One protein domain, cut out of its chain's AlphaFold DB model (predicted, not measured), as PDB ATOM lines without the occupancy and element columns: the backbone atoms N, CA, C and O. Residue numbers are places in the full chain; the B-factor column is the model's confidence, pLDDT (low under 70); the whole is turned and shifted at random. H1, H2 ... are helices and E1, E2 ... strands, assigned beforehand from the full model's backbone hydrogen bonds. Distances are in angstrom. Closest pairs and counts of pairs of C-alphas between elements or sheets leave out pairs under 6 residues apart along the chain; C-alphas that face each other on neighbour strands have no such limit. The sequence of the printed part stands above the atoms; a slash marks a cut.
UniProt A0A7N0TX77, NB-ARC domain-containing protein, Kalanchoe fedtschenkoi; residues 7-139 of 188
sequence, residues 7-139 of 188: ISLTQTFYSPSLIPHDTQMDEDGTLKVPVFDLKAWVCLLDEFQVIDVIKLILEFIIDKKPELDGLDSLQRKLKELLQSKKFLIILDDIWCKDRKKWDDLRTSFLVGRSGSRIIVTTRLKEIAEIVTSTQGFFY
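AT A GLANCE: This is residues 7 to 139 of the 188 residues of the protein "NB-ARC domain-containing protein" of Kalanchoe fedtschenkoi (UniProt A0A7N0TX77). One four-stranded sheet has helices over one face and the other face bare: H1 and H4 cover the sheet, H3 bridges them, and H2 packs on H1. The link of residues 11 to 37 makes a wide loop at one end that adds to the long axis, with residues 14 to 21 sticking out. The printed part has 133 residues, in the order E1 E2 H1 H2 E3 H3 E4 H4, with 63 residues, under half, in named elements; the class is mixed, helices and strands. The mixed sheet runs E1 E4 E3 E2; the whole is compact, radius of gyration of the C-alphas 15.4 A, and spans 49 by 32 by 24 A.

IN THESE COORDINATES: Find E1, residues 7 to 10, from C-alpha 7 at (29.944, 134.563, 106.996). E4 is residues 117 to 121, E3 87 to 92 with 15.8 A, and E2 38 to 43 with 17.0 A. H1, residues 50 to 62, runs 18.2 A; H2, 71 to 82, runs 16.3 A. H3 is residues 99 to 107, and H4, 125 to 132, ends at C-alpha 132 (25.232, 139.915, 110.852).

HOW THE PARTS SIT: E1 and E4 are antiparallel, with N 7 and O 120 2.6 A apart. E4 and E3 are parallel, N 91 and O 119 at 2.7 A, as are E3 and E2, N 90 and O 40 at 2.8 A. H1 is on the sheet over E2, height 8.8 A; H4 is on the same face, height 9.1 A. H1 touches H2 at Ile 51 and Leu 71, C-alphas 5.7 A apart. H3 touches H1 at Leu 105 and Val 50, C-alphas 5.6 A apart, and H4 at Arg 99 and Ile 130, 6.2 A. In H1, H2, H3 and H4 every O i to N i+4 pair is within hydrogen-bond range.

THE WHOLE: The farthest C-alphas, Asp 28 and Asp 69, are 50.1 A apart. The printed part has no cut; E1 to E2 is the long link. Model confidence is under 70 at 31 residues, among them 7 to 27.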
ATOM      1  N   ILE A   7      30.338 133.324 106.306       42.94
ATOM      2  CA  ILE A   7      29.944 134.563 106.996       42.94
ATOM      3  C   ILE A   7      31.233 135.187 107.513       42.94
ATOM      4  O   ILE A   7      31.996 134.524 108.196       42.94
ATOM      5  N   SER A   8      31.480 136.470 107.264       35.53
ATOM      6  CA  SER A   8      32.563 137.203 107.923       35.53
ATOM      7  C   SER A   8      31.978 138.124 108.993       35.53
ATOM      8  O   SER A   8      31.312 139.118 108.707       35.53
ATOM      9  N   LEU A   9      32.262 137.832 110.256       34.53
ATOM     10  CA  LEU A   9      32.189 138.798 111.342       34.53
ATOM     11  C   LEU A   9      33.442 139.679 111.272       34.53
ATOM     12  O   LEU A   9      34.495 139.399 111.857       34.53
ATOM     13  N   THR A  10      33.337 140.784 110.541       33.31
ATOM     14  CA  THR A  10      34.315 141.862 110.647       33.31
ATOM     15  C   THR A  10      33.993 142.694 111.882       33.31
ATOM     16  O   THR A  10      33.067 143.504 111.878       33.31
ATOM     17  N   GLN A  11      34.798 142.558 112.931       30.59
ATOM     18  CA  GLN A  11      34.999 143.676 113.839       30.59
ATOM     19  C   GLN A  11      36.129 144.548 113.315       30.59
ATOM     20  O   GLN A  11      37.306 144.204 113.383       30.59
ATOM     21  N   THR A  12      35.739 145.706 112.804       30.08
ATOM     22  CA  THR A  12      36.513 146.942 112.871       30.08
ATOM     23  C   THR A  12      35.490 148.064 112.772       30.08
ATOM     24  O   THR A  12      34.687 148.077 111.844       30.08
ATOM     25  N   PHE A  13      35.468 148.965 113.754       34.84
ATOM     26  CA  PHE A  13      34.826 150.269 113.617       34.84
ATOM     27  C   PHE A  13      35.311 150.889 112.312       34.84
ATOM     28  O   PHE A  13      36.457 151.286 112.308       34.84
ATOM     29  N   TYR A  14      34.527 150.929 111.234       26.47
ATOM     30  CA  TYR A  14      34.718 151.846 110.106       26.47
ATOM     31  C   TYR A  14      33.481 151.832 109.196       26.47
ATOM     32  O   TYR A  14      32.828 150.808 109.003       26.47
ATOM     33  N   SER A  15      33.168 153.034 108.716       26.58
ATOM     34  CA  SER A  15      32.084 153.451 107.820       26.58
ATOM     35  C   SER A  15      31.896 152.558 106.574       26.58
ATOM     36  O   SER A  15      32.877 151.992 106.086       26.58
ATOM     37  N   PRO A  16      30.672 152.457 106.012       33.28
ATOM     38  CA  PRO A  16      30.374 151.681 104.808       33.28
ATOM     39  C   PRO A  16      30.921 152.366 103.544       33.28
ATOM     40  O   PRO A  16      30.218 153.069 102.826       33.28
ATOM     41  N   SER A  17      32.196 152.133 103.254       28.42
ATOM     42  CA  SER A  17      32.784 152.333 101.930       28.42
ATOM     43  C   SER A  17      33.818 151.235 101.708       28.42
ATOM     44  O   SER A  17      34.861 151.194 102.356       28.42
ATOM     45  N   LEU A  18      33.450 150.296 100.840       41.03
ATOM     46  CA  LEU A  18      34.203 149.112 100.446       41.03
ATOM     47  C   LEU A  18      35.562 149.494  99.851       41.03
ATOM     48  O   LEU A  18      35.613 149.976  98.728       41.03
ATOM     49  N   ILE A  19      36.623 149.271 100.626       34.22
ATOM     50  CA  ILE A  19      37.950 148.722 100.289       34.22
ATOM     51  C   ILE A  19      38.629 148.504 101.654       34.22
ATOM     52  O   ILE A  19      38.603 149.416 102.486       34.22
ATOM     53  N   PRO A  20      39.225 147.335 101.955       40.28
ATOM     54  CA  PRO A  20      40.031 147.203 103.160       40.28
ATOM     55  C   PRO A  20      41.197 148.191 103.054       40.28
ATOM     56  O   PRO A  20      42.094 148.008 102.237       40.28
ATOM     57  N   HIS A  21      41.210 149.228 103.894       40.97
ATOM     58  CA  HIS A  21      42.338 150.166 104.004       40.97
ATOM     59  C   HIS A  21      43.656 149.491 104.453       40.97
ATOM     60  O   HIS A  21      44.688 150.152 104.517       40.97
ATOM     61  N   ASP A  22      43.631 148.178 104.708       46.09
ATOM     62  CA  ASP A  22      44.788 147.351 105.051       46.09
ATOM     63  C   ASP A  22      45.363 146.561 103.858       46.09
ATOM     64  O   ASP A  22      46.385 145.889 104.024       46.09
ATOM     65  N   THR A  23      44.760 146.619 102.661       47.84
ATOM     66  CA  THR A  23      45.345 146.001 101.459       47.84
ATOM     67  C   THR A  23      46.479 146.882 100.938       47.84
ATOM     68  O   THR A  23      46.328 147.636  99.979       47.84
ATOM     69  N   GLN A  24      47.627 146.825 101.606       51.69
ATOM     70  CA  GLN A  24      48.880 147.314 101.043       51.69
ATOM     71  C   GLN A  24      49.372 146.281 100.030       51.69
ATOM     72  O   GLN A  24      49.493 145.104 100.358       51.69
ATOM     73  N   MET A  25      49.615 146.714  98.797       49.75
ATOM     74  CA  MET A  25      50.442 145.939  97.877       49.75
ATOM     75  C   MET A  25      51.883 146.062  98.364       49.75
ATOM     76  O   MET A  25      52.323 147.170  98.688       49.75
ATOM     77  N   ASP A  26      52.591 144.942  98.464       58.94
ATOM     78  CA  ASP A  26      54.037 144.988  98.659       58.94
ATOM     79  C   ASP A  26      54.690 145.562  97.383       58.94
ATOM     80  O   ASP A  26      54.082 145.560  96.308       58.94
ATOM     81  N   GLU A  27      55.913 146.092  97.482       67.56
ATOM     82  CA  GLU A  27      56.590 146.790  96.369       67.56
ATOM     83  C   GLU A  27      56.773 145.923  95.100       67.56
ATOM     84  O   GLU A  27      57.027 146.471  94.029       67.56
ATOM     85  N   ASP A  28      56.605 144.595  95.189       77.75
ATOM     86  CA  ASP A  28      56.678 143.665  94.051       77.75
ATOM     87  C   ASP A  28      55.327 143.365  93.358       77.75
ATOM     88  O   ASP A  28      55.298 142.646  92.359       77.75
ATOM     89  N   GLY A  29      54.211 143.916  93.857       67.50
ATOM     90  CA  GLY A  29      52.861 143.648  93.342       67.50
ATOM     91  C   GLY A  29      52.122 142.486  94.021       67.50
ATOM     92  O   GLY A  29      50.992 142.176  93.637       67.50
ATOM     93  N   THR A  30      52.704 141.862  95.045       60.56
ATOM     94  CA  THR A  30      52.055 140.808  95.833       60.56
ATOM     95  C   THR A  30      51.051 141.385  96.835       60.56
ATOM     96  O   THR A  30      51.288 142.393  97.506       60.56
ATOM     97  N   LEU A  31      49.892 140.727  96.948       60.91
ATOM     98  CA  LEU A  31      48.904 141.012  97.986       60.91
ATOM     99  C   LEU A  31      49.488 140.671  99.359       60.91
ATOM    100  O   LEU A  31      49.753 139.504  99.654       60.91
ATOM    101  N   LYS A  32      49.612 141.673 100.230       64.25
ATOM    102  CA  LYS A  32      50.041 141.470 101.611       64.25
ATOM    103  C   LYS A  32      49.016 140.628 102.360       64.25
ATOM    104  O   LYS A  32      47.939 141.098 102.737       64.25
ATOM    105  N   VAL A  33      49.350 139.361 102.583       68.38
ATOM    106  CA  VAL A  33      48.480 138.445 103.318       68.38
ATOM    107  C   VAL A  33      48.412 138.909 104.777       68.38
ATOM    108  O   VAL A  33      49.452 139.067 105.424       68.38
ATOM    109  N   PRO A  34      47.212 139.137 105.339       74.00
ATOM    110  CA  PRO A  34      47.094 139.536 106.730       74.00
ATOM    111  C   PRO A  34      47.663 138.445 107.644       74.00
ATOM    112  O   PRO A  34      47.194 137.308 107.667       74.00
ATOM    113  N   VAL A  35      48.671 138.815 108.432       88.69
ATOM    114  CA  VAL A  35      49.245 137.942 109.460       88.69
ATOM    115  C   VAL A  35      48.326 137.942 110.682       88.69
ATOM    116  O   VAL A  35      47.920 139.007 111.157       88.69
ATOM    117  N   PHE A  36      47.993 136.746 111.169       91.19
ATOM    118  CA  PHE A  36      47.217 136.517 112.390       91.19
ATOM    119  C   PHE A  36      48.098 135.793 113.404       91.19
ATOM    120  O   PHE A  36      48.722 134.788 113.065       91.19
ATOM    121  N   ASP A  37      48.116 136.289 114.639       94.31
ATOM    122  CA  ASP A  37      48.854 135.695 115.755       94.31
ATOM    123  C   ASP A  37      48.206 134.387 116.233       94.31
ATOM    124  O   ASP A  37      48.876 133.532 116.806       94.31
ATOM    125  N   LEU A  38      46.889 134.260 116.041       94.38
ATOM    126  CA  LEU A  38      46.096 133.113 116.467       94.38
ATOM    127  C   LEU A  38      45.100 132.734 115.377       94.38
ATOM    128  O   LEU A  38      44.422 133.597 114.819       94.38
ATOM    129  N   LYS A  39      45.003 131.437 115.092       92.56
ATOM    130  CA  LYS A  39      44.043 130.876 114.143       92.56
ATOM    131  C   LYS A  39      43.334 129.702 114.805       92.56
ATOM    132  O   LYS A  39      44.009 128.879 115.413       92.56
ATOM    133  N   ALA A  40      42.014 129.631 114.687       92.56
ATOM    134  CA  ALA A  40      41.235 128.486 115.147       92.56
ATOM    135  C   ALA A  40      40.153 128.120 114.131       92.56
ATOM    136  O   ALA A  40      39.563 129.015 113.530       92.56
ATOM    137  N   TRP A  41      39.893 126.824 113.956       92.69
ATOM    138  CA  TRP A  41      38.775 126.309 113.162       92.69
ATOM    139  C   TRP A  41      38.010 125.303 114.010       92.69
ATOM    140  O   TRP A  41      38.569 124.300 114.445       92.69
ATOM    141  N   VAL A  42      36.728 125.569 114.231       88.75
ATOM    142  CA  VAL A  42      35.823 124.682 114.956       88.75
ATOM    143  C   VAL A  42      34.632 124.364 114.065       88.75
ATOM    144  O   VAL A  42      33.974 125.285 113.603       88.75
ATOM    145  N   CYS A  43      34.366 123.081 113.834       84.88
ATOM    146  CA  CYS A  43      33.178 122.604 113.126       84.88
ATOM    147  C   CYS A  43      32.135 122.141 114.149       84.88
ATOM    148  O   CYS A  43      32.489 121.441 115.104       84.88
ATOM    149  N   LEU A  44      30.874 122.538 113.978       79.00
ATOM    150  CA  LEU A  44      29.787 122.190 114.890       79.00
ATOM    151  C   LEU A  44      28.793 121.275 114.177       79.00
ATOM    152  O   LEU A  44      28.141 121.672 113.229       79.00
ATOM    153  N   LEU A  45      28.697 120.025 114.623       67.19
ATOM    154  CA  LEU A  45      27.903 119.011 113.919       67.19
ATOM    155  C   LEU A  45      26.397 119.081 114.232       67.19
ATOM    156  O   LEU A  45      25.602 118.603 113.432       67.19
ATOM    157  N   ASP A  46      26.009 119.676 115.364       68.00
ATOM    158  CA  ASP A  46      24.632 119.712 115.879       68.00
ATOM    159  C   ASP A  46      24.303 121.076 116.524       68.00
ATOM    160  O   ASP A  46      25.161 121.959 116.650       68.00
ATOM    161  N   GLU A  47      23.055 121.257 116.980       68.62
ATOM    162  CA  GLU A  47      22.671 122.398 117.822       68.62
ATOM    163  C   GLU A  47      23.569 122.494 119.069       68.62
ATOM    164  O   GLU A  47      23.472 121.700 120.004       68.62
ATOM    165  N   PHE A  48      24.429 123.510 119.105       71.31
ATOM    166  CA  PHE A  48      25.364 123.729 120.205       71.31
ATOM    167  C   PHE A  48      24.824 124.700 121.259       71.31
ATOM    168  O   PHE A  48      23.998 125.585 120.991       71.31
ATOM    169  N   GLN A  49      25.369 124.603 122.473       82.44
ATOM    170  CA  GLN A  49      25.315 125.681 123.455       82.44
ATOM    171  C   GLN A  49      26.559 126.563 123.340       82.44
ATOM    172  O   GLN A  49      27.631 126.121 122.934       82.44
ATOM    173  N   VAL A  50      26.439 127.828 123.748       85.88
ATOM    174  CA  VAL A  50      27.561 128.790 123.756       85.88
ATOM    175  C   VAL A  50      28.791 128.227 124.477       85.88
ATOM    176  O   VAL A  50      29.922 128.425 124.038       85.88
ATOM    177  N   ILE A  51      28.555 127.489 125.565       90.06
ATOM    178  CA  ILE A  51      29.590 126.807 126.345       90.06
ATOM    179  C   ILE A  51      30.391 125.834 125.474       90.06
ATOM    180  O   ILE A  51      31.618 125.840 125.552       90.06
ATOM    181  N   ASP A  52      29.727 125.045 124.630       89.81
ATOM    182  CA  ASP A  52      30.372 124.014 123.814       89.81
ATOM    183  C   ASP A  52      31.307 124.643 122.782       89.81
ATOM    184  O   ASP A  52      32.451 124.215 122.637       89.81
ATOM    185  N   VAL A  53      30.876 125.736 122.145       90.69
ATOM    186  CA  VAL A  53      31.712 126.482 121.192       90.69
ATOM    187  C   VAL A  53      32.954 127.027 121.867       90.69
ATOM    188  O   VAL A  53      34.060 126.858 121.363       90.69
ATOM    189  N   ILE A  54      32.794 127.673 123.024       93.44
ATOM    190  CA  ILE A  54      33.935 128.244 123.738       93.44
ATOM    191  C   ILE A  54      34.885 127.133 124.187       93.44
ATOM    192  O   ILE A  54      36.096 127.303 124.071       93.44
ATOM    193  N   LYS A  55      34.366 125.989 124.653       93.19
ATOM    194  CA  LYS A  55      35.188 124.828 125.012       93.19
ATOM    195  C   LYS A  55      35.979 124.307 123.813       93.19
ATOM    196  O   LYS A  55      37.179 124.114 123.959       93.19
ATOM    197  N   LEU A  56      35.349 124.157 122.648       92.44
ATOM    198  CA  LEU A  56      36.014 123.697 121.425       92.44
ATOM    199  C   LEU A  56      37.079 124.683 120.935       92.44
ATOM    200  O   LEU A  56      38.179 124.270 120.581       92.44
ATOM    201  N   ILE A  57      36.796 125.989 120.961       93.88
ATOM    202  CA  ILE A  57      37.790 127.017 120.617       93.88
ATOM    203  C   ILE A  57      38.965 126.961 121.595       93.88
ATOM    204  O   ILE A  57      40.119 127.011 121.176       93.88
ATOM    205  N   LEU A  58      38.688 126.872 122.899       94.88
ATOM    206  CA  LEU A  58      39.731 126.770 123.914       94.88
ATOM    207  C   LEU A  58      40.569 125.514 123.706       94.88
ATOM    208  O   LEU A  58      41.786 125.635 123.697       94.88
ATOM    209  N   GLU A  59      39.941 124.360 123.491       93.25
ATOM    210  CA  GLU A  59      40.617 123.091 123.213       93.25
ATOM    211  C   GLU A  59      41.513 123.193 121.978       93.25
ATOM    212  O   GLU A  59      42.666 122.778 122.045       93.25
ATOM    213  N   PHE A  60      41.049 123.851 120.913       92.62
ATOM    214  CA  PHE A  60      41.858 124.119 119.724       92.62
ATOM    215  C   PHE A  60      43.073 125.016 120.022       92.62
ATOM    216  O   PHE A  60      44.163 124.785 119.509       92.62
ATOM    217  N   ILE A  61      42.899 126.063 120.837       92.44
ATOM    218  CA  ILE A  61      43.965 127.035 121.137       92.44
ATOM    219  C   ILE A  61      45.000 126.465 122.115       92.44
ATOM    220  O   ILE A  61      46.186 126.770 121.991       92.44
ATOM    221  N   ILE A  62      44.557 125.708 123.123       92.19
ATOM    222  CA  ILE A  62      45.406 125.247 124.234       92.19
ATOM    223  C   ILE A  62      45.853 123.789 124.093       92.19
ATOM    224  O   ILE A  62      46.620 123.331 124.937       92.19
ATOM    225  N   ASP A  63      45.361 123.076 123.076       90.38
ATOM    226  CA  ASP A  63      45.609 121.648 122.821       90.38
ATOM    227  C   ASP A  63      45.265 120.746 124.026       90.38
ATOM    228  O   ASP A  63      45.932 119.764 124.348       90.38
ATOM    229  N   LYS A  64      44.226 121.137 124.774       90.19
ATOM    230  CA  LYS A  64      43.723 120.410 125.946       90.19
ATOM    231  C   LYS A  64      42.275 120.790 126.227       90.19
ATOM    232  O   LYS A  64      41.894 121.951 126.113       90.19
ATOM    233  N   LYS A  65      41.479 119.841 126.719       88.19
ATOM    234  CA  LYS A  65      40.137 120.140 127.234       88.19
ATOM    235  C   LYS A  65      40.192 121.102 128.427       88.19
ATOM    236  O   LYS A  65      40.913 120.825 129.393       88.19
ATOM    237  N   PRO A  66      39.432 122.210 128.406       89.38
ATOM    238  CA  PRO A  66      39.362 123.110 129.546       89.38
ATOM    239  C   PRO A  66      38.661 122.426 130.728       89.38
ATOM    240  O   PRO A  66      37.550 121.921 130.598       89.38
ATOM    241  N   GLU A  67      39.282 122.474 131.907       89.69
ATOM    242  CA  GLU A  67      38.724 121.983 133.184       89.69
ATOM    243  C   GLU A  67      37.747 123.005 133.813       89.69
ATOM    244  O   GLU A  67      37.676 123.174 135.028       89.69
ATOM    245  N   LEU A  68      37.039 123.762 132.970       88.50
ATOM    246  CA  LEU A  68      36.121 124.832 133.355       88.50
ATOM    247  C   LEU A  68      34.716 124.498 132.857       88.50
ATOM    248  O   LEU A  68      34.543 124.168 131.685       88.50
ATOM    249  N   ASP A  69      33.712 124.676 133.716       84.38
ATOM    250  CA  ASP A  69      32.319 124.348 133.373       84.38
ATOM    251  C   ASP A  69      31.370 125.551 133.352       84.38
ATOM    252  O   ASP A  69      30.292 125.477 132.768       84.38
ATOM    253  N   GLY A  70      31.769 126.683 133.937       91.62
ATOM    254  CA  GLY A  70      30.967 127.906 133.939       91.62
ATOM    255  C   GLY A  70      31.153 128.728 132.664       91.62
ATOM    256  O   GLY A  70      32.283 128.960 132.235       91.62
ATOM    257  N   LEU A  71      30.057 129.242 132.097       90.50
ATOM    258  CA  LEU A  71      30.116 130.133 130.932       90.50
ATOM    259  C   LEU A  71      31.031 131.343 131.189       90.50
ATOM    260  O   LEU A  71      31.919 131.615 130.386       90.50
ATOM    261  N   ASP A  72      30.893 132.003 132.341       93.12
ATOM    262  CA  ASP A  72      31.697 133.183 132.687       93.12
ATOM    263  C   ASP A  72      33.200 132.877 132.784       93.12
ATOM    264  O   ASP A  72      34.042 133.677 132.364       93.12
ATOM    265  N   SER A  73      33.571 131.718 133.343       94.75
ATOM    266  CA  SER A  73      34.980 131.331 133.469       94.75
ATOM    267  C   SER A  73      35.578 130.958 132.115       94.75
ATOM    268  O   SER A  73      36.700 131.375 131.823       94.75
ATOM    269  N   LEU A  74      34.817 130.260 131.272       95.50
ATOM    270  CA  LEU A  74      35.191 129.935 129.897       95.50
ATOM    271  C   LEU A  74      35.352 131.196 129.039       95.50
ATOM    272  O   LEU A  74      36.388 131.372 128.398       95.50
ATOM    273  N   GLN A  75      34.383 132.115 129.074       95.06
ATOM    274  CA  GLN A  75      34.441 133.385 128.346       95.06
ATOM    275  C   GLN A  75      35.626 134.239 128.785       95.06
ATOM    276  O   GLN A  75      36.339 134.784 127.944       95.06
ATOM    277  N   ARG A  76      35.864 134.355 130.096       95.50
ATOM    278  CA  ARG A  76      37.024 135.080 130.625       95.50
ATOM    279  C   ARG A  76      38.328 134.453 130.149       95.50
ATOM    280  O   ARG A  76      39.195 135.177 129.670       95.50
ATOM    281  N   LYS A  77      38.446 133.124 130.213       95.69
ATOM    282  CA  LYS A  77      39.650 132.424 129.762       95.69
ATOM    283  C   LYS A  77      39.909 132.640 128.274       95.69
ATOM    284  O   LYS A  77      41.041 132.906 127.882       95.69
ATOM    285  N   LEU A  78      38.862 132.561 127.454       96.00
ATOM    286  CA  LEU A  78      38.968 132.834 126.026       96.00
ATOM    287  C   LEU A  78      39.392 134.287 125.781       96.00
ATOM    288  O   LEU A  78      40.338 134.526 125.036       96.00
ATOM    289  N   LYS A  79      38.775 135.254 126.471       95.81
ATOM    290  CA  LYS A  79      39.151 136.671 126.371       95.81
ATOM    291  C   LYS A  79      40.617 136.909 126.716       95.81
ATOM    292  O   LYS A  79      41.275 137.628 125.980       95.81
ATOM    293  N   GLU A  80      41.136 136.296 127.778       95.75
ATOM    294  CA  GLU A  80      42.550 136.406 128.173       95.75
ATOM    295  C   GLU A  80      43.503 135.919 127.070       95.75
ATOM    296  O   GLU A  80      44.526 136.551 126.821       95.75
ATOM    297  N   LEU A  81      43.165 134.819 126.386       94.88
ATOM    298  CA  LEU A  81      43.984 134.264 125.300       94.88
ATOM    299  C   LEU A  81      43.921 135.107 124.022       94.88
ATOM    300  O   LEU A  81      44.912 135.224 123.303       94.88
ATOM    301  N   LEU A  82      42.756 135.690 123.735       95.44
ATOM    302  CA  LEU A  82      42.549 136.555 122.574       95.44
ATOM    303  C   LEU A  82      43.052 137.982 122.812       95.44
ATOM    304  O   LEU A  82      43.375 138.699 121.862       95.44
ATOM    305  N   GLN A  83      43.134 138.414 124.072       93.00
ATOM    306  CA  GLN A  83      43.621 139.733 124.441       93.00
ATOM    307  C   GLN A  83      45.035 139.926 123.893       93.00
ATOM    308  O   GLN A  83      45.897 139.062 124.011       93.00
ATOM    309  N   SER A  84      45.277 141.082 123.269       91.06
ATOM    310  CA  SER A  84      46.534 141.435 122.584       91.06
ATOM    311  C   SER A  84      46.908 140.606 121.343       91.06
ATOM    312  O   SER A  84      47.956 140.863 120.754       91.06
ATOM    313  N   LYS A  85      46.052 139.686 120.875       93.31
ATOM    314  CA  LYS A  85      46.261 138.920 119.637       93.31
ATOM    315  C   LYS A  85      45.395 139.451 118.501       93.31
ATOM    316  O   LYS A  85      44.236 139.815 118.709       93.31
ATOM    317  N   LYS A  86      45.945 139.484 117.289       93.81
ATOM    318  CA  LYS A  86      45.169 139.564 116.049       93.81
ATOM    319  C   LYS A  86      44.774 138.142 115.662       93.81
ATOM    320  O   LYS A  86      45.633 137.363 115.258       93.81
ATOM    321  N   PHE A  87      43.505 137.787 115.817       93.06
ATOM    322  CA  PHE A  87      43.034 136.413 115.636       93.06
ATOM    323  C   PHE A  87      42.153 136.236 114.397       93.06
ATOM    324  O   PHE A  87      41.495 137.176 113.953       93.06
ATOM    325  N   LEU A  88      42.126 135.013 113.871       93.19
ATOM    326  CA  LEU A  88      41.152 134.528 112.898       93.19
ATOM    327  C   LEU A  88      40.489 133.265 113.455       93.19
ATOM    328  O   LEU A  88      41.158 132.251 113.626       93.19
ATOM    329  N   ILE A  89      39.191 133.313 113.740       93.12
ATOM    330  CA  ILE A  89      38.442 132.146 114.230       93.12
ATOM    331  C   ILE A  89      37.381 131.780 113.199       93.12
ATOM    332  O   ILE A  89      36.585 132.634 112.830       93.12
ATOM    333  N   ILE A  90      37.371 130.530 112.750       91.31
ATOM    334  CA  ILE A  90      36.388 129.973 111.823       91.31
ATOM    335  C   ILE A  90      35.445 129.070 112.626       91.31
ATOM    336  O   ILE A  90      35.892 128.121 113.267       91.31
ATOM    337  N   LEU A  91      34.158 129.402 112.628       90.06
ATOM    338  CA  LEU A  91      33.065 128.650 113.235       90.06
ATOM    339  C   LEU A  91      32.258 128.025 112.105       90.06
ATOM    340  O   LEU A  91      31.400 128.677 111.523       90.06
ATOM    341  N   ASP A  92      32.602 126.799 111.758       87.44
ATOM    342  CA  ASP A  92      32.132 126.112 110.569       87.44
ATOM    343  C   ASP A  92      30.867 125.283 110.850       87.44
ATOM    344  O   ASP A  92      30.756 124.647 111.900       87.44
ATOM    345  N   ASP A  93      29.935 125.295 109.899       84.31
ATOM    346  CA  ASP A  93      28.673 124.551 109.867       84.31
ATOM    347  C   ASP A  93      27.744 124.834 111.061       84.31
ATOM    348  O   ASP A  93      27.374 123.959 111.825       84.31
ATOM    349  N   ILE A  94      27.351 126.090 111.262       82.00
ATOM    350  CA  ILE A  94      26.501 126.496 112.386       82.00
ATOM    351  C   ILE A  94      25.005 126.317 112.107       82.00
ATOM    352  O   ILE A  94      24.496 126.814 111.107       82.00
ATOM    353  N   TRP A  95      24.278 125.746 113.078       84.25
ATOM    354  CA  TRP A  95      22.823 125.522 113.025       84.25
ATOM    355  C   TRP A  95      22.000 126.266 114.103       84.25
ATOM    356  O   TRP A  95      20.776 126.160 114.139       84.25
ATOM    357  N   CYS A  96      22.626 127.069 114.973       83.69
ATOM    358  CA  CYS A  96      21.928 127.765 116.061       83.69
ATOM    359  C   CYS A  96      21.187 129.040 115.603       83.69
ATOM    360  O   CYS A  96      21.811 130.011 115.174       83.69
ATOM    361  N   LYS A  97      19.860 129.077 115.783       85.62
ATOM    362  CA  LYS A  97      18.990 130.234 115.469       85.62
ATOM    363  C   LYS A  97      18.696 131.150 116.666       85.62
ATOM    364  O   LYS A  97      17.943 132.113 116.557       85.62
ATOM    365  N   ASP A  98      19.259 130.859 117.835       88.12
ATOM    366  CA  ASP A  98      18.993 131.636 119.045       88.12
ATOM    367  C   ASP A  98      19.870 132.895 119.084       88.12
ATOM    368  O   ASP A  98      21.076 132.839 119.339       88.12
ATOM    369  N   ARG A  99      19.248 134.056 118.857       86.44
ATOM    370  CA  ARG A  99      19.936 135.353 118.877       86.44
ATOM    371  C   ARG A  99      20.607 135.657 120.213       86.44
ATOM    372  O   ARG A  99      21.690 136.233 120.221       86.44
ATOM    373  N   LYS A 100      20.012 135.247 121.335       88.88
ATOM    374  CA  LYS A 100      20.596 135.489 122.656       88.88
ATOM    375  C   LYS A 100      21.889 134.696 122.822       88.88
ATOM    376  O   LYS A 100      22.885 135.254 123.270       88.88
ATOM    377  N   LYS A 101      21.906 133.429 122.395       88.62
ATOM    378  CA  LYS A 101      23.134 132.614 122.403       88.62
ATOM    379  C   LYS A 101      24.230 133.241 121.542       88.62
ATOM    380  O   LYS A 101      25.394 133.234 121.936       88.62
ATOM    381  N   TRP A 102      23.869 133.817 120.399       86.62
ATOM    382  CA  TRP A 102      24.818 134.545 119.559       86.62
ATOM    383  C   TRP A 102      25.380 135.794 120.220       86.62
ATOM    384  O   TRP A 102      26.594 135.999 120.184       86.62
ATOM    385  N   ASP A 103      24.526 136.605 120.839       86.38
ATOM    386  CA  ASP A 103      24.958 137.794 121.567       86.38
ATOM    387  C   ASP A 103      25.892 137.412 122.727       86.38
ATOM    388  O   ASP A 103      26.971 137.997 122.860       86.38
ATOM    389  N   ASP A 104      25.552 136.365 123.487       89.00
ATOM    390  CA  ASP A 104      26.376 135.825 124.572       89.00
ATOM    391  C   ASP A 104      27.736 135.336 124.048       89.00
ATOM    392  O   ASP A 104      28.784 135.736 124.566       89.00
ATOM    393  N   LEU A 105      27.754 134.530 122.981       88.94
ATOM    394  CA  LEU A 105      28.983 134.046 122.345       88.94
ATOM    395  C   LEU A 105      29.851 135.212 121.857       88.94
ATOM    396  O   LEU A 105      31.053 135.246 122.140       88.94
ATOM    397  N   ARG A 106      29.239 136.196 121.189       86.88
ATOM    398  CA  ARG A 106      29.908 137.380 120.639       86.88
ATOM    399  C   ARG A 106      30.660 138.157 121.706       86.88
ATOM    400  O   ARG A 106      31.747 138.660 121.419       86.88
ATOM    401  N   THR A 107      30.137 138.231 122.931       88.94
ATOM    402  CA  THR A 107      30.823 138.945 124.018       88.94
ATOM    403  C   THR A 107      32.244 138.431 124.261       88.94
ATOM    404  O   THR A 107      33.100 139.220 124.659       88.94
ATOM    405  N   SER A 108      32.519 137.152 123.979       90.12
ATOM    406  CA  SER A 108      33.835 136.504 124.108       90.12
ATOM    407  C   SER A 108      34.889 137.079 123.166       90.12
ATOM    408  O   SER A 108      36.083 136.986 123.439       90.12
ATOM    409  N   PHE A 109      34.443 137.694 122.074       90.00
ATOM    410  CA  PHE A 109      35.286 138.141 120.977       90.00
ATOM    411  C   PHE A 109      35.446 139.656 120.892       90.00
ATOM    412  O   PHE A 109      36.162 140.139 120.024       90.00
ATOM    413  N   LEU A 110      34.829 140.414 121.807       88.06
ATOM    414  CA  LEU A 110      34.938 141.879 121.888       88.06
ATOM    415  C   LEU A 110      36.307 142.354 122.428       88.06
ATOM    416  O   LEU A 110      36.403 143.384 123.092       88.06
ATOM    417  N   VAL A 111      37.360 141.575 122.194       90.75
ATOM    418  CA  VAL A 111      38.737 141.799 122.643       90.75
ATOM    419  C   VAL A 111      39.699 141.541 121.479       90.75
ATOM    420  O   VAL A 111      39.289 141.155 120.390       90.75
ATOM    421  N   GLY A 112      40.997 141.723 121.710       92.06
ATOM    422  CA  GLY A 112      42.035 141.468 120.708       92.06
ATOM    423  C   GLY A 112      42.466 142.718 119.948       92.06
ATOM    424  O   GLY A 112      42.051 143.838 120.249       92.06
ATOM    425  N   ARG A 113      43.396 142.536 119.012       92.50
ATOM    426  CA  ARG A 113      43.972 143.629 118.219       92.50
ATOM    427  C   ARG A 113      43.100 143.959 117.013       92.50
ATOM    428  O   ARG A 113      42.373 143.116 116.493       92.50
ATOM    429  N   SER A 114      43.233 145.194 116.532       88.19
ATOM    430  CA  SER A 114      42.599 145.605 115.279       88.19
ATOM    431  C   SER A 114      42.990 144.665 114.135       88.19
ATOM    432  O   SER A 114      44.136 144.212 114.044       88.19
ATOM    433  N   GLY A 115      42.020 144.355 113.280       87.56
ATOM    434  CA  GLY A 115      42.181 143.381 112.207       87.56
ATOM    435  C   GLY A 115      41.862 141.936 112.600       87.56
ATOM    436  O   GLY A 115      41.967 141.072 111.732       87.56
ATOM    437  N   SER A 116      41.467 141.650 113.848       90.06
ATOM    438  CA  SER A 116      40.887 140.351 114.207       90.06
ATOM    439  C   SER A 116      39.594 140.087 113.429       90.06
ATOM    440  O   SER A 116      38.838 141.013 113.108       90.06
ATOM    441  N   ARG A 117      39.346 138.823 113.091       89.31
ATOM    442  CA  ARG A 117      38.207 138.387 112.281       89.31
ATOM    443  C   ARG A 117      37.611 137.113 112.851       89.31
ATOM    444  O   ARG A 117      38.331 136.236 113.326       89.31
ATOM    445  N   ILE A 118      36.295 137.003 112.746       89.94
ATOM    446  CA  ILE A 118      35.609 135.728 112.912       89.94
ATOM    447  C   ILE A 118      34.937 135.426 111.590       89.94
ATOM    448  O   ILE A 118      34.410 136.323 110.940       89.94
ATOM    449  N   ILE A 119      34.999 134.180 111.166       90.75
ATOM    450  CA  ILE A 119      34.241 133.685 110.036       90.75
ATOM    451  C   ILE A 119      33.283 132.659 110.609       90.75
ATOM    452  O   ILE A 119      33.707 131.766 111.325       90.75
ATOM    453  N   VAL A 120      31.998 132.818 110.364       87.44
ATOM    454  CA  VAL A 120      31.006 131.786 110.651       87.44
ATOM    455  C   VAL A 120      30.699 131.099 109.324       87.44
ATOM    456  O   VAL A 120      30.811 131.743 108.300       87.44
ATOM    457  N   THR A 121      30.357 129.828 109.258       85.69
ATOM    458  CA  THR A 121      29.752 129.262 108.051       85.69
ATOM    459  C   THR A 121      28.449 128.592 108.448       85.69
ATOM    460  O   THR A 121      28.311 128.106 109.570       85.69
ATOM    461  N   THR A 122      27.425 128.669 107.612       84.75
ATOM    462  CA  THR A 122      26.104 128.108 107.929       84.75
ATOM    463  C   THR A 122      25.334 127.883 106.657       84.75
ATOM    464  O   THR A 122      25.404 128.724 105.784       84.75
ATOM    465  N   ARG A 123      24.541 126.814 106.601       81.19
ATOM    466  CA  ARG A 123      23.650 126.498 105.472       81.19
ATOM    467  C   ARG A 123      22.318 127.250 105.530       81.19
ATOM    468  O   ARG A 123      21.423 127.008 104.727       81.19
ATOM    469  N   LEU A 124      22.119 128.041 106.585       82.81
ATOM    470  CA  LEU A 124      20.839 128.633 106.939       82.81
ATOM    471  C   LEU A 124      20.952 130.151 106.865       82.81
ATOM    472  O   LEU A 124      21.489 130.797 107.766       82.81
ATOM    473  N   LYS A 125      20.358 130.739 105.824       83.56
ATOM    474  CA  LYS A 125      20.327 132.195 105.625       83.56
ATOM    475  C   LYS A 125      19.837 132.966 106.860       83.56
ATOM    476  O   LYS A 125      20.401 134.001 107.197       83.56
ATOM    477  N   GLU A 126      18.839 132.437 107.566       85.31
ATOM    478  CA  GLU A 126      18.319 133.013 108.816       85.31
ATOM    479  C   GLU A 126      19.419 133.197 109.878       85.31
ATOM    480  O   GLU A 126      19.480 134.223 110.551       85.31
ATOM    481  N   ILE A 127      20.337 132.234 110.003       83.94
ATOM    482  CA  ILE A 127      21.469 132.324 110.935       83.94
ATOM    483  C   ILE A 127      22.433 133.411 110.484       83.94
ATOM    484  O   ILE A 127      22.890 134.203 111.307       83.94
ATOM    485  N   ALA A 128      22.718 133.491 109.184       83.75
ATOM    486  CA  ALA A 128      23.561 134.550 108.654       83.75
ATOM    487  C   ALA A 128      22.972 135.943 108.928       83.75
ATOM    488  O   ALA A 128      23.700 136.845 109.347       83.75
ATOM    489  N   GLU A 129      21.658 136.112 108.776       85.12
ATOM    490  CA  GLU A 129      20.947 137.344 109.132       85.12
ATOM    491  C   GLU A 129      21.053 137.639 110.637       85.12
ATOM    492  O   GLU A 129      21.405 138.757 111.016       85.12
ATOM    493  N   ILE A 130      20.853 136.646 111.510       84.81
ATOM    494  CA  ILE A 130      21.006 136.808 112.966       84.81
ATOM    495  C   ILE A 130      22.424 137.261 113.329       84.81
ATOM    496  O   ILE A 130      22.581 138.255 114.040       84.81
ATOM    497  N   VAL A 131      23.450 136.577 112.822       82.06
ATOM    498  CA  VAL A 131      24.862 136.843 113.139       82.06
ATOM    499  C   VAL A 131      25.289 138.233 112.660       82.06
ATOM    500  O   VAL A 131      26.012 138.945 113.359       82.06
ATOM    501  N   THR A 132      24.825 138.647 111.480       80.75
ATOM    502  CA  THR A 132      25.232 139.915 110.852       80.75
ATOM    503  C   THR A 132      24.386 141.114 111.268       80.75
ATOM    504  O   THR A 132      24.878 142.241 111.204       80.75
ATOM    505  N   SER A 133      23.165 140.895 111.767       75.50
ATOM    506  CA  SER A 133      22.214 141.949 112.156       75.50
ATOM    507  C   SER A 133      22.758 142.965 113.163       75.50
ATOM    508  O   SER A 133      22.271 144.094 113.224       75.50
ATOM    509  N   THR A 134      23.749 142.583 113.969       68.44
ATOM    510  CA  THR A 134      24.340 143.467 114.977       68.44
ATOM    511  C   THR A 134      25.601 144.159 114.463       68.44
ATOM    512  O   THR A 134      25.782 145.348 114.716       68.44
ATOM    513  N   GLN A 135      26.488 143.426 113.779       68.56
ATOM    514  CA  GLN A 135      27.687 143.951 113.116       68.56
ATOM    515  C   GLN A 135      28.352 142.836 112.291       68.56
ATOM    516  O   GLN A 135      28.875 141.883 112.867       68.56
ATOM    517  N   GLY A 136      28.382 142.953 110.966       72.56
ATOM    518  CA  GLY A 136      29.072 141.987 110.111       72.56
ATOM    519  C   GLY A 136      28.698 142.116 108.642       72.56
ATOM    520  O   GLY A 136      27.865 142.945 108.278       72.56
ATOM    521  N   PHE A 137      29.314 141.275 107.815       78.88
ATOM    522  CA  PHE A 137      28.974 141.145 106.405       78.88
ATOM    523  C   PHE A 137      28.526 139.715 106.123       78.88
ATOM    524  O   PHE A 137      29.199 138.745 106.484       78.88
ATOM    525  N   PHE A 138      27.379 139.600 105.465       79.69
ATOM    526  CA  PHE A 138      26.897 138.343 104.923       79.69
ATOM    527  C   PHE A 138      27.392 138.219 103.484       79.69
ATOM    528  O   PHE A 138      27.200 139.139 102.688       79.69
ATOM    529  N   TYR A 139      28.032 137.095 103.164       80.81
ATOM    530  CA  TYR A 139      28.433 136.768 101.806       80.81
ATOM    531  C   TYR A 139      27.706 135.499 101.375       80.81
ATOM    532  O   TYR A 139      27.925 134.432 101.941       80.81
TER     533      TYR A 139